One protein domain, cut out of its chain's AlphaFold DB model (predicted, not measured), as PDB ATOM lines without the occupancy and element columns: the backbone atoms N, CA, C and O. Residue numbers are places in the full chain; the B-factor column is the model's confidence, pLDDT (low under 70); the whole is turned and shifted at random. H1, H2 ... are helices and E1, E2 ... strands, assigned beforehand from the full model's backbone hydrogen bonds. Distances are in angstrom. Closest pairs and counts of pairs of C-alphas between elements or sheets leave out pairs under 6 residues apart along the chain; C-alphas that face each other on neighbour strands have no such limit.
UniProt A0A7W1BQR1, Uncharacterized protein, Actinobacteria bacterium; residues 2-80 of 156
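This is residues 2 to 80 of the 156 residues of an uncharacterized protein of Actinobacteria bacterium (UniProt A0A7W1BQR1). With little regular structure, this is a small three-stranded sheet among long loops; helix H1 grazes it, and residues 60 to 80 loop out past E3. The printed part has 79 residues, 26 in named elements: E1, H1, E2, E3, mixed class. The parallel sheet runs E1, E2, E3. The whole is compact, radius of gyration of the C-alphas 12.9 A, spanning 36 by 31 by 20 A.

E2, residues 37 to 42, is 15.6 A long. E1 is residues 7 to 10, from C-alpha 7 at (-33.309, 42.102, -10.646). E3 is residues 56 to 59, ending at C-alpha 59 (-31.019, 30.713, -18.727). H1, residues 22 to 33, is 16.3 A long.

E2 is parallel to E1, 39 degrees, with N 39 and O 8 at 2.8 A, and to E3, 32 degrees, with N 40 and O 56 at 2.8 A. Residues 56 to 57 pair in parallel with 75 to 76. H1 is on the sheet but only grazes it; its closest C-alpha pair with E2 is Leu 31 and Ala 37, 7.3 A. Every O i to N i+4 pair in H1 is within hydrogen-bond range. E1, H1, E2 form a strand-helix-strand unit, two parallel neighbour strands with a helix between, its crossover right-handed.

The farthest C-alphas, Leu 2 and Glu 65, are 38.1 A apart. The printed part has no cut. The links E1 to H1 and E2 to E3 are long. No printed residue is under 70 in pLDDT.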
ATOM      1  N   LEU A   2     -38.808  56.364  -9.248       87.56
ATOM      2  CA  LEU A   2     -40.197  55.902  -9.374       87.56
ATOM      3  C   LEU A   2     -40.593  54.845  -8.316       87.56
ATOM      4  O   LEU A   2     -41.655  54.245  -8.426       87.56
ATOM      5  N   GLY A   3     -39.738  54.579  -7.317       90.25
ATOM      6  CA  GLY A   3     -39.962  53.546  -6.297       90.25
ATOM      7  C   GLY A   3     -39.922  52.110  -6.838       90.25
ATOM      8  O   GLY A   3     -40.389  51.188  -6.173       90.25
ATOM      9  N   VAL A   4     -39.387  51.915  -8.046       91.06
ATOM     10  CA  VAL A   4     -39.326  50.616  -8.727       91.06
ATOM     11  C   VAL A   4     -38.012  49.915  -8.396       91.06
ATOM     12  O   VAL A   4     -36.951  50.533  -8.405       91.06
ATOM     13  N   ARG A   5     -38.084  48.606  -8.149       93.44
ATOM     14  CA  ARG A   5     -36.919  47.727  -8.001       93.44
ATOM     15  C   ARG A   5     -36.951  46.647  -9.072       93.44
ATOM     16  O   ARG A   5     -38.029  46.206  -9.466       93.44
ATOM     17  N   ALA A   6     -35.775  46.209  -9.495       94.00
ATOM     18  CA  ALA A   6     -35.608  45.138 -10.465       94.00
ATOM     19  C   ALA A   6     -34.474  44.195 -10.043       94.00
ATOM     20  O   ALA A   6     -33.647  44.535  -9.193       94.00
ATOM     21  N   THR A   7     -34.445  43.024 -10.672       95.88
ATOM     22  CA  THR A   7     -33.309  42.102 -10.646       95.88
ATOM     23  C   THR A   7     -32.681  42.102 -12.034       95.88
ATOM     24  O   THR A   7     -33.376  41.854 -13.017       95.88
ATOM     25  N   TYR A   8     -31.383  42.374 -12.120       96.94
ATOM     26  CA  TYR A   8     -30.627  42.387 -13.371       96.94
ATOM     27  C   TYR A   8     -29.872  41.073 -13.518       96.94
ATOM     28  O   TYR A   8     -29.088  40.717 -12.645       96.94
ATOM     29  N   LEU A   9     -30.110  40.347 -14.606       96.69
ATOM     30  CA  LEU A   9     -29.496  39.044 -14.845       96.69
ATOM     31  C   LEU A   9     -28.249  39.249 -15.711       96.69
ATOM     32  O   LEU A   9     -28.369  39.577 -16.892       96.69
ATOM     33  N   LEU A  10     -27.062  39.095 -15.123       97.12
ATOM     34  CA  LEU A  10     -25.777  39.327 -15.790       97.12
ATOM     35  C   LEU A  10     -25.045  38.009 -16.049       97.12
ATOM     36  O   LEU A  10     -25.135  37.070 -15.264       97.12
ATOM     37  N   MET A  11     -24.306  37.942 -17.150       96.56
ATOM     38  CA  MET A  11     -23.667  36.724 -17.642       96.56
ATOM     39  C   MET A  11     -22.155  36.777 -17.414       96.56
ATOM     40  O   MET A  11     -21.489  37.728 -17.826       96.56
ATOM     41  N   THR A  12     -21.599  35.742 -16.790       96.00
ATOM     42  CA  THR A  12     -20.145  35.583 -16.613       96.00
ATOM     43  C   THR A  12     -19.457  35.080 -17.883       96.00
ATOM     44  O   THR A  12     -18.318  35.446 -18.147       96.00
ATOM     45  N   GLU A  13     -20.169  34.299 -18.698       95.12
ATOM     46  CA  GLU A  13     -19.694  33.709 -19.959       95.12
ATOM     47  C   GLU A  13     -20.082  34.563 -21.190       95.12
ATOM     48  O   GLU A  13     -20.328  34.047 -22.279       95.12
ATOM     49  N   SER A  14     -20.193  35.886 -21.020       93.19
ATOM     50  CA  SER A  14     -20.599  36.808 -22.090       93.19
ATOM     51  C   SER A  14     -19.466  37.062 -23.084       93.19
ATOM     52  O   SER A  14     -18.352  37.408 -22.702       93.19
ATOM     53  N   VAL A  15     -19.774  36.993 -24.381       90.38
ATOM     54  CA  VAL A  15     -18.865  37.439 -25.457       90.38
ATOM     55  C   VAL A  15     -18.951  38.947 -25.727       90.38
ATOM     56  O   VAL A  15     -18.160  39.485 -26.499       90.38
ATOM     57  N   PHE A  16     -19.918  39.636 -25.112       87.06
ATOM     58  CA  PHE A  16     -20.195  41.054 -25.363       87.06
ATOM     59  C   PHE A  16     -19.589  41.984 -24.313       87.06
ATOM     60  O   PHE A  16     -19.320  43.144 -24.608       87.06
ATOM     61  N   TYR A  17     -19.391  41.503 -23.087       92.19
ATOM     62  CA  TYR A  17     -18.894  42.308 -21.975       92.19
ATOM     63  C   TYR A  17     -18.134  41.448 -20.970       92.19
ATOM     64  O   TYR A  17     -18.326  40.239 -20.900       92.19
ATOM     65  N   ASN A  18     -17.301  42.092 -20.153       95.00
ATOM     66  CA  ASN A  18     -16.524  41.436 -19.107       95.00
ATOM     67  C   ASN A  18     -16.893  42.012 -17.734       95.00
ATOM     68  O   ASN A  18     -16.581  43.167 -17.443       95.00
ATOM     69  N   LEU A  19     -17.506  41.201 -16.869       96.44
ATOM     70  CA  LEU A  19     -17.896  41.623 -15.518       96.44
ATOM     71  C   LEU A  19     -16.706  41.881 -14.578       96.44
ATOM     72  O   LEU A  19     -16.884  42.536 -13.559       96.44
ATOM     73  N   ALA A  20     -15.510  41.387 -14.908       95.81
ATOM     74  CA  ALA A  20     -14.282  41.674 -14.166       95.81
ATOM     75  C   ALA A  20     -13.554  42.940 -14.663       95.81
ATOM     76  O   ALA A  20     -12.554  43.342 -14.074       95.81
ATOM     77  N   SER A  21     -14.024  43.568 -15.747       95.31
ATOM     78  CA  SER A  21     -13.493  44.863 -16.193       95.31
ATOM     79  C   SER A  21     -13.943  45.997 -15.266       95.31
ATOM     80  O   SER A  21     -14.946  45.866 -14.564       95.31
ATOM     81  N   ALA A  22     -13.253  47.142 -15.308       94.56
ATOM     82  CA  ALA A  22     -13.656  48.330 -14.550       94.56
ATOM     83  C   ALA A  22     -15.096  48.778 -14.880       94.56
ATOM     84  O   ALA A  22     -15.853  49.113 -13.972       94.56
ATOM     85  N   GLU A  23     -15.494  48.707 -16.157       94.56
ATOM     86  CA  GLU A  23     -16.865  48.985 -16.611       94.56
ATOM     87  C   GLU A  23     -17.871  48.008 -15.977       94.56
ATOM     88  O   GLU A  23     -18.900  48.427 -15.450       94.56
ATOM     89  N   GLY A  24     -17.547  46.711 -15.964       96.62
ATOM     90  CA  GLY A  24     -18.388  45.667 -15.373       96.62
ATOM     91  C   GLY A  24     -18.560  45.807 -13.858       96.62
ATOM     92  O   GLY A  24     -19.684  45.742 -13.357       96.62
ATOM     93  N   VAL A  25     -17.466  46.063 -13.135       97.50
ATOM     94  CA  VAL A  25     -17.489  46.299 -11.682       97.50
ATOM     95  C   VAL A  25     -18.308  47.545 -11.355       97.50
ATOM     96  O   VAL A  25     -19.192  47.490 -10.500       97.50
ATOM     97  N   ALA A  26     -18.073  48.651 -12.068       97.81
ATOM     98  CA  ALA A  26     -18.825  49.887 -11.878       97.81
ATOM     99  C   ALA A  26     -20.323  49.699 -12.166       97.81
ATOM    100  O   ALA A  26     -21.157  50.201 -11.413       97.81
ATOM    101  N   ALA A  27     -20.678  48.935 -13.204       97.06
ATOM    102  CA  ALA A  27     -22.067  48.628 -13.528       97.06
ATOM    103  C   ALA A  27     -22.761  47.841 -12.403       97.06
ATOM    104  O   ALA A  27     -23.848  48.228 -11.975       97.06
ATOM    105  N   ILE A  28     -22.131  46.783 -11.877       97.69
ATOM    106  CA  ILE A  28     -22.686  45.992 -10.766       97.69
ATOM    107  C   ILE A  28     -22.862  46.860  -9.517       97.69
ATOM    108  O   ILE A  28     -23.948  46.869  -8.931       97.69
ATOM    109  N   SER A  29     -21.833  47.622  -9.130       97.81
ATOM    110  CA  SER A  29     -21.914  48.523  -7.975       97.81
ATOM    111  C   SER A  29     -23.044  49.530  -8.141       97.81
ATOM    112  O   SER A  29     -23.849  49.708  -7.227       97.81
ATOM    113  N   ARG A  30     -23.182  50.116  -9.335       97.75
ATOM    114  CA  ARG A  30     -24.230  51.094  -9.608       97.75
ATOM    115  C   ARG A  30     -25.633  50.505  -9.483       97.75
ATOM    116  O   ARG A  30     -26.514  51.154  -8.926       97.75
ATOM    117  N   LEU A  31     -25.853  49.288  -9.980       96.88
ATOM    118  CA  LEU A  31     -27.135  48.592  -9.830       96.88
ATOM    119  C   LEU A  31     -27.480  48.368  -8.350       96.88
ATOM    120  O   LEU A  31     -28.615  48.611  -7.938       96.88
ATOM    121  N   ARG A  32     -26.497  47.963  -7.540       96.38
ATOM    122  CA  ARG A  32     -26.690  47.736  -6.101       96.38
ATOM    123  C   ARG A  32     -26.960  49.030  -5.332       96.38
ATOM    124  O   ARG A  32     -27.856  49.050  -4.495       96.38
ATOM    125  N   GLU A  33     -26.254  50.116  -5.643       96.56
ATOM    126  CA  GLU A  33     -26.504  51.450  -5.067       96.56
ATOM    127  C   GLU A  33     -27.928  51.954  -5.332       96.56
ATOM    128  O   GLU A  33     -28.517  52.619  -4.484       96.56
ATOM    129  N   LEU A  34     -28.489  51.613  -6.494       95.88
ATOM    130  CA  LEU A  34     -29.874  51.911  -6.873       95.88
ATOM    131  C   LEU A  34     -30.904  50.976  -6.203       95.88
ATOM    132  O   LEU A  34     -32.100  51.053  -6.483       95.88
ATOM    133  N   GLY A  35     -30.464  50.069  -5.327       95.62
ATOM    134  CA  GLY A  35     -31.334  49.136  -4.609       95.62
ATOM    135  C   GLY A  35     -31.859  47.983  -5.470       95.62
ATOM    136  O   GLY A  35     -32.903  47.404  -5.154       95.62
ATOM    137  N   HIS A  36     -31.174  47.662  -6.570       97.12
ATOM    138  CA  HIS A  36     -31.504  46.534  -7.437       97.12
ATOM    139  C   HIS A  36     -30.734  45.269  -7.042       97.12
ATOM    140  O   HIS A  36     -29.626  45.335  -6.507       97.12
ATOM    141  N   ALA A  37     -31.326  44.110  -7.324       97.81
ATOM    142  CA  ALA A  37     -30.658  42.821  -7.180       97.81
ATOM    143  C   ALA A  37     -29.895  42.468  -8.465       97.81
ATOM    144  O   ALA A  37     -30.245  42.931  -9.556       97.81
ATOM    145  N   VAL A  38     -28.880  41.618  -8.349       98.31
ATOM    146  CA  VAL A  38     -28.081  41.142  -9.483       98.31
ATOM    147  C   VAL A  38     -28.119  39.621  -9.486       98.31
ATOM    148  O   VAL A  38     -27.543  39.004  -8.608       98.31
ATOM    149  N   GLY A  39     -28.805  39.007 -10.446       98.31
ATOM    150  CA  GLY A  39     -28.844  37.553 -10.621       98.31
ATOM    151  C   GLY A  39     -27.965  37.081 -11.781       98.31
ATOM    152  O   GLY A  39     -27.396  37.887 -12.520       98.31
ATOM    153  N   LEU A  40     -27.865  35.767 -11.955       98.44
ATOM    154  CA  LEU A  40     -27.037  35.138 -12.981       98.44
ATOM    155  C   LEU A  40     -27.843  34.870 -14.259       98.44
ATOM    156  O   LEU A  40     -28.879  34.206 -14.243       98.44
ATOM    157  N   HIS A  41     -27.331  35.337 -15.394       97.50
ATOM    158  CA  HIS A  41     -27.763  34.880 -16.708       97.50
ATOM    159  C   HIS A  41     -26.885  33.699 -17.139       97.50
ATOM    160  O   HIS A  41     -25.769  33.886 -17.621       97.50
ATOM    161  N   ALA A  42     -27.354  32.484 -16.868       97.50
ATOM    162  CA  ALA A  42     -26.547  31.267 -16.898       97.50
ATOM    163  C   ALA A  42     -26.555  30.586 -18.273       97.50
ATOM    164  O   ALA A  42     -27.589  30.533 -18.936       97.50
ATOM    165  N   VAL A  43     -25.435  29.985 -18.675       96.69
ATOM    166  CA  VAL A  43     -25.382  29.067 -19.821       96.69
ATOM    167  C   VAL A  43     -25.570  27.653 -19.295       96.69
ATOM    168  O   VAL A  43     -24.783  27.199 -18.479       96.69
ATOM    169  N   HIS A  44     -26.596  26.935 -19.747       96.00
ATOM    170  CA  HIS A  44     -26.809  25.556 -19.301       96.00
ATOM    171  C   HIS A  44     -25.612  24.647 -19.672       96.00
ATOM    172  O   HIS A  44     -25.168  24.695 -20.824       96.00
ATOM    173  N   PRO A  45     -25.131  23.763 -18.769       95.06
ATOM    174  CA  PRO A  45     -25.657  23.461 -17.425       95.06
ATOM    175  C   PRO A  45     -24.998  24.273 -16.290       95.06
ATOM    176  O   PRO A  45     -25.190  23.972 -15.114       95.06
ATOM    177  N   ASN A  46     -24.183  25.271 -16.619       96.38
ATOM    178  CA  ASN A  46     -23.334  25.977 -15.671       96.38
ATOM    179  C   ASN A  46     -24.145  26.963 -14.823       96.38
ATOM    180  O   ASN A  46     -24.602  27.998 -15.308       96.38
ATOM    181  N   VAL A  47     -24.257  26.685 -13.525       97.25
ATOM    182  CA  VAL A  47     -24.789  27.629 -12.533       97.25
ATOM    183  C   VAL A  47     -23.727  27.858 -11.470       97.25
ATOM    184  O   VAL A  47     -23.576  27.070 -10.540       97.25
ATOM    185  N   VAL A  48     -22.972  28.945 -11.624       96.31
ATOM    186  CA  VAL A  48     -21.943  29.359 -10.666       96.31
ATOM    187  C   VAL A  48     -22.329  30.721 -10.103       96.31
ATOM    188  O   VAL A  48     -22.129  31.752 -10.741       96.31
ATOM    189  N   LEU A  49     -22.922  30.703  -8.912       96.12
ATOM    190  CA  LEU A  49     -23.273  31.900  -8.150       96.12
ATOM    191  C   LEU A  49     -22.124  32.224  -7.194       96.12
ATOM    192  O   LEU A  49     -21.978  31.582  -6.157       96.12
ATOM    193  N   ASP A  50     -21.291  33.194  -7.561       94.94
ATOM    194  CA  ASP A  50     -20.343  33.800  -6.627       94.94
ATOM    195  C   ASP A  50     -20.965  34.996  -5.888       94.94
ATOM    196  O   ASP A  50     -22.144  35.311  -6.044       94.94
ATOM    197  N   GLU A  51     -20.159  35.676  -5.077       95.25
ATOM    198  CA  GLU A  51     -20.552  36.822  -4.247       95.25
ATOM    199  C   GLU A  51     -21.183  37.996  -5.013       95.25
ATOM    200  O   GLU A  51     -21.825  38.856  -4.409       95.25
ATOM    201  N   ARG A  52     -21.029  38.048  -6.341       95.19
ATOM    202  CA  ARG A  52     -21.642  39.086  -7.173       95.19
ATOM    203  C   ARG A  52     -23.135  38.866  -7.351       95.19
ATOM    204  O   ARG A  52     -23.818  39.830  -7.708       95.19
ATOM    205  N   PHE A  53     -23.638  37.653  -7.119       98.06
ATOM    206  CA  PHE A  53     -24.985  37.253  -7.500       98.06
ATOM    207  C   PHE A  53     -25.892  36.953  -6.308       98.06
ATOM    208  O   PHE A  53     -25.602  36.135  -5.439       98.06
ATOM    209  N   ASP A  54     -27.059  37.581  -6.329       98.44
ATOM    210  CA  ASP A  54     -28.245  37.128  -5.625       98.44
ATOM    211  C   ASP A  54     -28.719  35.785  -6.229       98.44
ATOM    212  O   ASP A  54     -28.515  35.547  -7.426       98.44
ATOM    213  N   PRO A  55     -29.372  34.899  -5.449       97.75
ATOM    214  CA  PRO A  55     -29.723  33.537  -5.865       97.75
ATOM    215  C   PRO A  55     -30.932  33.509  -6.816       97.75
ATOM    216  O   PRO A  55     -31.988  32.947  -6.518       97.75
ATOM    217  N   VAL A  56     -30.790  34.146  -7.975       97.88
ATOM    218  CA  VAL A  56     -31.773  34.215  -9.056       97.88
ATOM    219  C   VAL A  56     -31.056  33.908 -10.360       97.88
ATOM    220  O   VAL A  56     -30.025  34.507 -10.658       97.88
ATOM    221  N   VAL A  57     -31.608  32.991 -11.144       98.12
ATOM    222  CA  VAL A  57     -31.016  32.515 -12.392       98.12
ATOM    223  C   VAL A  57     -32.019  32.651 -13.530       98.12
ATOM    224  O   VAL A  57     -33.197  32.327 -13.391       98.12
ATOM    225  N   SER A  58     -31.543  33.107 -14.684       96.38
ATOM    226  CA  SER A  58     -32.261  33.027 -15.954       96.38
ATOM    227  C   SER A  58     -31.347  32.414 -17.005       96.38
ATOM    228  O   SER A  58     -30.230  32.884 -17.205       96.38
ATOM    229  N   TRP A  59     -31.807  31.380 -17.695       96.56
ATOM    230  CA  TRP A  59     -31.019  30.713 -18.727       96.56
ATOM    231  C   TRP A  59     -30.798  31.586 -19.970       96.56
ATOM    232  O   TRP A  59     -31.711  32.264 -20.446       96.56
ATOM    233  N   HIS A  60     -29.591  31.524 -20.525       95.00
ATOM    234  CA  HIS A  60     -29.230  32.047 -21.834       95.00
ATOM    235  C   HIS A  60     -29.662  31.062 -22.919       95.00
ATOM    236  O   HIS A  60     -29.187  29.928 -22.953       95.00
ATOM    237  N   ASN A  61     -30.561  31.500 -23.806       92.12
ATOM    238  CA  ASN A  61     -31.139  30.686 -24.883       92.12
ATOM    239  C   ASN A  61     -31.638  29.304 -24.403       92.12
ATOM    240  O   ASN A  61     -31.180  28.277 -24.916       92.12
ATOM    241  N   PRO A  62     -32.557  29.266 -23.417       92.88
ATOM    242  CA  PRO A  62     -33.031  28.016 -22.846       92.88
ATOM    243  C   PRO A  62     -33.691  27.133 -23.895       92.88
ATOM    244  O   PRO A  62     -34.356  27.624 -24.813       92.88
ATOM    245  N   ARG A  63     -33.581  25.819 -23.704       93.88
ATOM    246  CA  ARG A  63     -34.380  24.851 -24.449       93.88
ATOM    247  C   ARG A  63     -35.497  24.265 -23.583       93.88
ATOM    248  O   ARG A  63     -35.317  24.188 -22.366       93.88
ATOM    249  N   PRO A  64     -36.632  23.855 -24.183       93.19
ATOM    250  CA  PRO A  64     -37.787  23.361 -23.435       93.19
ATOM    251  C   PRO A  64     -37.474  22.217 -22.471       93.19
ATOM    252  O   PRO A  64     -38.145  22.093 -21.457       93.19
ATOM    253  N   GLU A  65     -36.458  21.407 -22.773       96.00
ATOM    254  CA  GLU A  65     -36.091  20.227 -21.993       96.00
ATOM    255  C   GLU A  65     -35.638  20.567 -20.571       96.00
ATOM    256  O   GLU A  65     -35.890  19.774 -19.677       96.00
ATOM    257  N   TYR A  66     -35.007  21.727 -20.362       94.81
ATOM    258  CA  TYR A  66     -34.446  22.115 -19.060       94.81
ATOM    259  C   TYR A  66     -34.896  23.499 -18.574       94.81
ATOM    260  O   TYR A  66     -34.585  23.902 -17.455       94.81
ATOM    261  N   MET A  67     -35.596  24.283 -19.406       94.75
ATOM    262  CA  MET A  67     -35.827  25.707 -19.129       94.75
ATOM    263  C   MET A  67     -36.496  25.973 -17.780       94.75
ATOM    264  O   MET A  67     -36.150  26.944 -17.114       94.75
ATOM    265  N   SER A  68     -37.429  25.114 -17.376       95.25
ATOM    266  CA  SER A  68     -38.239  25.269 -16.169       95.25
ATOM    267  C   SER A  68     -37.757  24.413 -14.999       95.25
ATOM    268  O   SER A  68     -38.402  24.433 -13.953       95.25
ATOM    269  N   GLU A  69     -36.663  23.663 -15.160       95.25
ATOM    270  CA  GLU A  69     -36.134  22.804 -14.098       95.25
ATOM    271  C   GLU A  69     -35.750  23.618 -12.857       95.25
ATOM    272  O   GLU A  69     -35.330  24.781 -12.941       95.25
ATOM    273  N   GLU A  70     -35.915  23.010 -11.683       96.00
ATOM    274  CA  GLU A  70     -35.492  23.621 -10.429       96.00
ATOM    275  C   GLU A  70     -33.967  23.740 -10.374       96.00
ATOM    276  O   GLU A  70     -33.229  22.839 -10.769       96.00
ATOM    277  N   ILE A  71     -33.493  24.861  -9.837       96.50
ATOM    278  CA  ILE A  71     -32.070  25.114  -9.628       96.50
ATOM    279  C   ILE A  71     -31.843  25.131  -8.123       96.50
ATOM    280  O   ILE A  71     -32.308  26.029  -7.421       96.50
ATOM    281  N   THR A  72     -31.140  24.125  -7.606       94.88
ATOM    282  CA  THR A  72     -30.887  23.998  -6.167       94.88
ATOM    283  C   THR A  72     -30.258  25.275  -5.609       94.88
ATOM    284  O   THR A  72     -29.186  25.692  -6.039       94.88
ATOM    285  N   GLY A  73     -30.924  25.883  -4.624       95.69
ATOM    286  CA  GLY A  73     -30.439  27.087  -3.948       95.69
ATOM    287  C   GLY A  73     -30.682  28.402  -4.694       95.69
ATOM    288  O   GLY A  73     -30.246  29.438  -4.199       95.69
ATOM    289  N   ALA A  74     -31.385  28.396  -5.834       97.50
ATOM    290  CA  ALA A  74     -31.688  29.609  -6.587       97.50
ATOM    291  C   ALA A  74     -33.098  29.616  -7.190       97.50
ATOM    292  O   ALA A  74     -33.689  28.590  -7.513       97.50
ATOM    293  N   VAL A  75     -33.644  30.814  -7.384       97.56
ATOM    294  CA  VAL A  75     -34.901  31.011  -8.106       97.56
ATOM    295  C   VAL A  75     -34.642  30.953  -9.609       97.56
ATOM    296  O   VAL A  75     -33.941  31.810 -10.141       97.56
ATOM    297  N   ASN A  76     -35.253  29.996 -10.307       97.06
ATOM    298  CA  ASN A  76     -35.282  29.979 -11.770       97.06
ATOM    299  C   ASN A  76     -36.379  30.929 -12.296       97.06
ATOM    300  O   ASN A  76     -37.567  30.714 -12.052       97.06
ATOM    301  N   ALA A  77     -35.992  31.961 -13.050       95.00
ATOM    302  CA  ALA A  77     -36.899  32.941 -13.660       95.00
ATOM    303  C   ALA A  77     -37.822  32.354 -14.748       95.00
ATOM    304  O   ALA A  77     -38.781  33.007 -15.155       95.00
ATOM    305  N   TYR A  78     -37.530  31.143 -15.224       94.38
ATOM    306  CA  TYR A  78     -38.380  30.363 -16.127       94.38
ATOM    307  C   TYR A  78     -39.154  29.245 -15.410       94.38
ATOM    308  O   TYR A  78     -39.859  28.477 -16.062       94.38
ATOM    309  N   GLY A  79     -39.041  29.138 -14.082       94.12
ATOM    310  CA  GLY A  79     -39.831  28.192 -13.295       94.12
ATOM    311  C   GLY A  79     -41.321  28.542 -13.318       94.12
ATOM    312  O   GLY A  79     -41.691  29.710 -13.459       94.12
ATOM    313  N   GLU A  80     -42.185  27.544 -13.122       89.88
ATOM    314  CA  GLU A  80     -43.651  27.657 -13.270       89.88
ATOM    315  C   GLU A  80     -44.281  28.801 -12.460       89.88
ATOM    316  O   GLU A  80     -45.289  29.385 -12.854       89.88
TER     317      GLU A  80